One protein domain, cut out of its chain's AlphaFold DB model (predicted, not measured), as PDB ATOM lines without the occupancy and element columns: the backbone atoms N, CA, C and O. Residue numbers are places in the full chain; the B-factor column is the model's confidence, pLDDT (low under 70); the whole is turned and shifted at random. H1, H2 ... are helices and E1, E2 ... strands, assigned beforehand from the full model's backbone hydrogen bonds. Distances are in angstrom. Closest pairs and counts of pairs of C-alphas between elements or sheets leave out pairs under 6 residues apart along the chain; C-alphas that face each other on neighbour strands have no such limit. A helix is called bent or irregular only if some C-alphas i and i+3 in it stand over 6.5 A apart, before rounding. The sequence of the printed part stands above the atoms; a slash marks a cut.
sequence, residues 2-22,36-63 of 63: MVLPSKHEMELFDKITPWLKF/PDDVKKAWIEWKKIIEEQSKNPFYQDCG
ATOM      1  N   MET A   2      39.050  -3.521  39.497       51.78
ATOM      2  CA  MET A   2      39.946  -2.469  40.007       51.78
ATOM      3  C   MET A   2      40.748  -3.064  41.159       51.78
ATOM      4  O   MET A   2      40.195  -3.322  42.227       51.78
ATOM      5  N   VAL A   3      42.021  -3.358  40.922       60.88
ATOM      6  CA  VAL A   3      42.910  -3.800  41.990       60.88
ATOM      7  C   VAL A   3      43.230  -2.576  42.831       60.88
ATOM      8  O   VAL A   3      43.807  -1.600  42.351       60.88
ATOM      9  N   LEU A   4      42.761  -2.606  44.074       65.00
ATOM     10  CA  LEU A   4      43.050  -1.548  45.023       65.00
ATOM     11  C   LEU A   4      44.538  -1.611  45.378       65.00
ATOM     12  O   LEU A   4      45.019  -2.703  45.694       65.00
ATOM     13  N   PRO A   5      45.250  -0.473  45.364       69.56
ATOM     14  CA  PRO A   5      46.614  -0.439  45.851       69.56
ATOM     15  C   PRO A   5      46.648  -0.880  47.319       69.56
ATOM     16  O   PRO A   5      45.782  -0.540  48.127       69.56
ATOM     17  N   SER A   6      47.650  -1.670  47.664       82.94
ATOM     18  CA  SER A   6      48.018  -2.020  49.025       82.94
ATOM     19  C   SER A   6      48.398  -0.772  49.829       82.94
ATOM     20  O   SER A   6      48.727   0.281  49.285       82.94
ATOM     21  N   LYS A   7      48.387  -0.887  51.163       85.56
ATOM     22  CA  LYS A   7      48.826   0.208  52.045       85.56
ATOM     23  C   LYS A   7      50.252   0.667  51.724       85.56
ATOM     24  O   LYS A   7      50.497   1.862  51.670       85.56
ATOM     25  N   HIS A   8      51.139  -0.283  51.432       86.31
ATOM     26  CA  HIS A   8      52.522  -0.013  51.040       86.31
ATOM     27  C   HIS A   8      52.608   0.779  49.728       86.31
ATOM     28  O   HIS A   8      53.335   1.761  49.630       86.31
ATOM     29  N   GLU A   9      51.807   0.403  48.730       83.56
ATOM     30  CA  GLU A   9      51.696   1.129  47.459       83.56
ATOM     31  C   GLU A   9      51.188   2.564  47.655       83.56
ATOM     32  O   GLU A   9      51.736   3.489  47.057       83.56
ATOM     33  N   MET A  10      50.198   2.774  48.526       86.62
ATOM     34  CA  MET A  10      49.727   4.121  48.866       86.62
ATOM     35  C   MET A  10      50.810   4.951  49.568       86.62
ATOM     36  O   MET A  10      50.997   6.109  49.217       86.62
ATOM     37  N   GLU A  11      51.557   4.369  50.510       90.25
ATOM     38  CA  GLU A  11      52.652   5.060  51.210       90.25
ATOM     39  C   GLU A  11      53.790   5.452  50.256       90.25
ATOM     40  O   GLU A  11      54.318   6.566  50.333       90.25
ATOM     41  N   LEU A  12      54.144   4.565  49.320       88.56
ATOM     42  CA  LEU A  12      55.095   4.875  48.254       88.56
ATOM     43  C   LEU A  12      54.578   6.023  47.388       88.56
ATOM     44  O   LEU A  12      55.332   6.959  47.121       88.56
ATOM     45  N   PHE A  13      53.304   5.972  46.988       86.12
ATOM     46  CA  PHE A  13      52.677   6.992  46.155       86.12
ATOM     47  C   PHE A  13      52.624   8.362  46.846       86.12
ATOM     48  O   PHE A  13      53.044   9.359  46.258       86.12
ATOM     49  N   ASP A  14      52.199   8.432  48.106       89.44
ATOM     50  CA  ASP A  14      52.171   9.680  48.881       89.44
ATOM     51  C   ASP A  14      53.568  10.285  49.033       89.44
ATOM     52  O   ASP A  14      53.746  11.501  48.951       89.44
ATOM     53  N   LYS A  15      54.589   9.436  49.182       90.31
ATOM     54  CA  LYS A  15      55.977   9.876  49.313       90.31
ATOM     55  C   LYS A  15      56.552  10.445  48.015       90.31
ATOM     56  O   LYS A  15      57.306  11.416  48.063       90.31
ATOM     57  N   ILE A  16      56.227   9.858  46.862       90.56
ATOM     58  CA  ILE A  16      56.727  10.313  45.551       90.56
ATOM     59  C   ILE A  16      55.923  11.488  44.990       90.56
ATOM     60  O   ILE A  16      56.511  12.349  44.342       90.56
ATOM     61  N   THR A  17      54.612  11.552  45.251       88.44
ATOM     62  CA  THR A  17      53.675  12.537  44.679       88.44
ATOM     63  C   THR A  17      54.162  13.986  44.747       88.44
ATOM     64  O   THR A  17      54.176  14.637  43.701       88.44
ATOM     65  N   PRO A  18      54.627  14.514  45.897       90.19
ATOM     66  CA  PRO A  18      55.084  15.903  45.973       90.19
ATOM     67  C   PRO A  18      56.352  16.182  45.150       90.19
ATOM     68  O   PRO A  18      56.650  17.336  44.850       90.19
ATOM     69  N   TRP A  19      57.087  15.138  44.759       90.19
ATOM     70  CA  TRP A  19      58.324  15.227  43.984       90.19
ATOM     71  C   TRP A  19      58.133  14.881  42.505       90.19
ATOM     72  O   TRP A  19      59.091  14.963  41.731       90.19
ATOM     73  N   LEU A  20      56.921  14.500  42.093       88.00
ATOM     74  CA  LEU A  20      56.603  14.236  40.698       88.00
ATOM     75  C   LEU A  20      56.368  15.547  39.950       88.00
ATOM     76  O   LEU A  20      55.479  16.331  40.276       88.00
ATOM     77  N   LYS A  21      57.137  15.753  38.883       86.94
ATOM     78  CA  LYS A  21      56.838  16.739  37.847       86.94
ATOM     79  C   LYS A  21      56.328  16.035  36.605       86.94
ATOM     80  O   LYS A  21      56.887  15.039  36.148       86.94
ATOM     81  N   PHE A  22      55.270  16.596  36.038       82.94
ATOM     82  CA  PHE A  22      54.779  16.185  34.737       82.94
ATOM     83  C   PHE A  22      55.646  16.818  33.643       82.94
ATOM     84  O   PHE A  22      55.691  18.043  33.504       82.94
ATOM     85  N   PRO A  36      65.140  13.745  47.380       91.31
ATOM     86  CA  PRO A  36      66.040  13.084  48.309       91.31
ATOM     87  C   PRO A  36      66.142  11.582  47.994       91.31
ATOM     88  O   PRO A  36      65.269  10.987  47.353       91.31
ATOM     89  N   ASP A  37      67.246  10.958  48.410       90.38
ATOM     90  CA  ASP A  37      67.563   9.568  48.049       90.38
ATOM     91  C   ASP A  37      66.498   8.564  48.502       90.38
ATOM     92  O   ASP A  37      66.268   7.540  47.857       90.38
ATOM     93  N   ASP A  38      65.814   8.851  49.603       90.00
ATOM     94  CA  ASP A  38      64.735   8.029  50.133       90.00
ATOM     95  C   ASP A  38      63.460   8.089  49.269       90.00
ATOM     96  O   ASP A  38      62.731   7.099  49.199       90.00
ATOM     97  N   VAL A  39      63.210   9.207  48.582       91.00
ATOM     98  CA  VAL A  39      62.148   9.357  47.571       91.00
ATOM     99  C   VAL A  39      62.559   8.691  46.259       91.00
ATOM    100  O   VAL A  39      61.751   7.998  45.641       91.00
ATOM    101  N   LYS A  40      63.827   8.822  45.846       89.75
ATOM    102  CA  LYS A  40      64.364   8.129  44.659       89.75
ATOM    103  C   LYS A  40      64.242   6.609  44.789       89.75
ATOM    104  O   LYS A  40      63.819   5.951  43.841       89.75
ATOM    105  N   LYS A  41      64.540   6.057  45.970       91.19
ATOM    106  CA  LYS A  41      64.324   4.633  46.279       91.19
ATOM    107  C   LYS A  41      62.849   4.243  46.181       91.19
ATOM    108  O   LYS A  41      62.540   3.277  45.490       91.19
ATOM    109  N   ALA A  42      61.954   5.030  46.786       90.50
ATOM    110  CA  ALA A  42      60.510   4.788  46.718       90.50
ATOM    111  C   ALA A  42      59.981   4.800  45.272       90.50
ATOM    112  O   ALA A  42      59.153   3.975  44.901       90.50
ATOM    113  N   TRP A  43      60.505   5.680  44.417       88.81
ATOM    114  CA  TRP A  43      60.142   5.735  42.998       88.81
ATOM    115  C   TRP A  43      60.618   4.531  42.187       88.81
ATOM    116  O   TRP A  43      59.892   4.049  41.319       88.81
ATOM    117  N   ILE A  44      61.827   4.031  42.456       89.50
ATOM    118  CA  ILE A  44      62.334   2.805  41.822       89.50
ATOM    119  C   ILE A  44      61.456   1.614  42.213       89.50
ATOM    120  O   ILE A  44      61.087   0.812  41.356       89.50
ATOM    121  N   GLU A  45      61.094   1.522  43.490       90.19
ATOM    122  CA  GLU A  45      60.221   0.471  44.005       90.19
ATOM    123  C   GLU A  45      58.816   0.548  43.397       90.19
ATOM    124  O   GLU A  45      58.325  -0.439  42.855       90.19
ATOM    125  N   TRP A  46      58.223   1.743  43.363       86.44
ATOM    126  CA  TRP A  46      56.939   2.003  42.711       86.44
ATOM    127  C   TRP A  46      56.936   1.610  41.228       86.44
ATOM    128  O   TRP A  46      56.014   0.948  40.753       86.44
ATOM    129  N   LYS A  47      57.996   1.952  40.483       83.88
ATOM    130  CA  LYS A  47      58.146   1.539  39.079       83.88
ATOM    131  C   LYS A  47      58.195   0.026  38.919       83.88
ATOM    132  O   LYS A  47      57.599  -0.492  37.980       83.88
ATOM    133  N   LYS A  48      58.901  -0.667  39.813       86.50
ATOM    134  CA  LYS A  48      58.991  -2.128  39.784       86.50
ATOM    135  C   LYS A  48      57.620  -2.761  40.007       86.50
ATOM    136  O   LYS A  48      57.237  -3.629  39.233       86.50
ATOM    137  N   ILE A  49      56.863  -2.255  40.980       85.19
ATOM    138  CA  ILE A  49      55.487  -2.682  41.248       85.19
ATOM    139  C   ILE A  49      54.603  -2.479  40.012       85.19
ATOM    140  O   ILE A  49      53.932  -3.415  39.591       85.19
ATOM    141  N   ILE A  50      54.631  -1.295  39.388       79.94
ATOM    142  CA  ILE A  50      53.857  -1.029  38.162       79.94
ATOM    143  C   ILE A  50      54.268  -1.975  37.029       79.94
ATOM    144  O   ILE A  50      53.409  -2.468  36.303       79.94
ATOM    145  N   GLU A  51      55.562  -2.239  36.856       82.94
ATOM    146  CA  GLU A  51      56.049  -3.160  35.827       82.94
ATOM    147  C   GLU A  51      55.585  -4.603  36.088       82.94
ATOM    148  O   GLU A  51      55.169  -5.300  35.161       82.94
ATOM    149  N   GLU A  52      55.614  -5.053  37.345       81.88
ATOM    150  CA  GLU A  52      55.099  -6.360  37.759       81.88
ATOM    151  C   GLU A  52      53.579  -6.453  37.575       81.88
ATOM    152  O   GLU A  52      53.086  -7.456  37.059       81.88
ATOM    153  N   GLN A  53      52.838  -5.389  37.901       73.88
ATOM    154  CA  GLN A  53      51.405  -5.296  37.628       73.88
ATOM    155  C   GLN A  53      51.122  -5.302  36.119       73.88
ATOM    156  O   GLN A  53      50.241  -6.028  35.680       73.88
ATOM    157  N   SER A  54      51.905  -4.596  35.297       69.25
ATOM    158  CA  SER A  54      51.750  -4.577  33.832       69.25
ATOM    159  C   SER A  54      52.019  -5.935  33.174       69.25
ATOM    160  O   SER A  54      51.496  -6.198  32.092       69.25
ATOM    161  N   LYS A  55      52.847  -6.782  33.794       69.62
ATOM    162  CA  LYS A  55      53.109  -8.163  33.356       69.62
ATOM    163  C   LYS A  55      52.033  -9.142  33.829       69.62
ATOM    164  O   LYS A  55      51.997 -10.277  33.357       69.62
ATOM    165  N   ASN A  56      51.184  -8.733  34.769       62.97
ATOM    166  CA  ASN A  56      50.092  -9.549  35.257       62.97
ATOM    167  C   ASN A  56      48.923  -9.485  34.251       62.97
ATOM    168  O   ASN A  56      48.380  -8.400  34.030       62.97
ATOM    169  N   PRO A  57      48.486 -10.613  33.657       57.88
ATOM    170  CA  PRO A  57      47.423 -10.629  32.647       57.88
ATOM    171  C   PRO A  57      46.095 -10.030  33.132       57.88
ATOM    172  O   PRO A  57      45.309  -9.562  32.319       57.88
ATOM    173  N   PHE A  58      45.861  -9.947  34.445       52.94
ATOM    174  CA  PHE A  58      44.687  -9.274  35.017       52.94
ATOM    175  C   PHE A  58      44.669  -7.741  34.842       52.94
ATOM    176  O   PHE A  58      43.616  -7.130  35.018       52.94
ATOM    177  N   TYR A  59      45.805  -7.123  34.505       49.84
ATOM    178  CA  TYR A  59      45.955  -5.683  34.250       49.84
ATOM    179  C   TYR A  59      46.209  -5.350  32.772       49.84
ATOM    180  O   TYR A  59      46.289  -4.175  32.418       49.84
ATOM    181  N   GLN A  60      46.332  -6.360  31.903       47.50
ATOM    182  CA  GLN A  60      46.548  -6.167  30.464       47.50
ATOM    183  C   GLN A  60      45.253  -5.830  29.691       47.50
ATOM    184  O   GLN A  60      45.334  -5.453  28.527       47.50
ATOM    185  N   ASP A  61      44.080  -5.889  30.334       42.53
ATOM    186  CA  ASP A  61      42.751  -5.608  29.752       42.53
ATOM    187  C   ASP A  61      42.273  -4.149  29.960       42.53
ATOM    188  O   ASP A  61      41.110  -3.876  30.257       42.53
ATOM    189  N   CYS A  62      43.172  -3.174  29.831       45.72
ATOM    190  CA  CYS A  62      42.800  -1.758  29.687       45.72
ATOM    191  C   CYS A  62      43.436  -1.168  28.418       45.72
ATOM    192  O   CYS A  62      44.035  -0.094  28.462       45.72
ATOM    193  N   GLY A  63      43.356  -1.929  27.319       41.72
ATOM    194  CA  GLY A  63      43.612  -1.462  25.954       41.72
ATOM    195  C   GLY A  63      42.374  -0.835  25.333       41.72
ATOM    196  O   GLY A  63      41.265  -1.357  25.589       41.72
TER     197      GLY A  63
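Overview. This is residues 2 to 22 and 36 to 63 of the 63 residues of an uncharacterized protein of Intestinibaculum porci (UniProt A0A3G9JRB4). One long, straight helix, H2, makes the longest axis of the model, and a shorter helix, H1, packs slantwise on it through H2's residues 39 to 46. From the end of H1 a short strand, E1, carries the backbone on, apart from H2, while the tails, residues 2 to 6 and 56 to 63, have no named element. The printed part has 49 residues with two named helices and one named strand, in the order H1, E1, H2, and its class is mostly helix. It is only just loose, close to compact, with a radius of gyration of the C-alphas of 12.0 A, and its outline is elongated, 35 by 20 by 17 A.

Arrangement. Begin with H2, residues 37 to 55, the longest helix by residues, and then find H1, residues 7 to 19. The two touch, H2 with residues 39 to 46 alone, and the closest C-alphas, those of Leu 12 and Ala 42, are 5.6 A apart. Their lines stand at a steep tilt of 57 degrees and run opposite ways, with the centres 10.3 A apart. Now look past Trp 19 for E1, residues 20 to 22, which pairs with no named strand. H1 and E1 meet only through their link, which is tight, with 0 residues between them. E1 and H2 are apart. In the backbone of H2 you will find every O i to N i+4 pair within hydrogen-bond range; in H1, 7 of 9 are.

Along the chain. Find C-alpha 37 at (67.563, 9.568, 48.049); from there H2 runs 27.2 A to C-alpha 55 at (53.109, -8.163, 33.356). Then go to C-alpha 7 at (48.826, 0.208, 52.045), from which H1 runs 19.5 A to C-alpha 19. H1 is irregular, but only just: C-alphas 15 and 18 are 6.9 A apart, and its line is a rough one. E1 covers 6.5 A from C-alpha 20 to C-alpha 22 at (54.779, 16.185, 34.737).

Size, cuts and confidence. The two C-alphas farthest apart are those of Pro 36 and Asp 61, 35.2 A. The first and last printed C-alphas, those of Met 2 and Gly 63, the chain's last residue, are 14.6 A apart. Residues 23 to 35 are not printed, and C-alphas 22 and 36 are 17.9 A apart across this cut, which lies in the link from E1 to H2. In the B-factor column, the mean pLDDT of the printed part is 78.3, and you will find it under 70 in residues 2 to 5 and residues 54 to 63, of which 54 and 55 belong to H2.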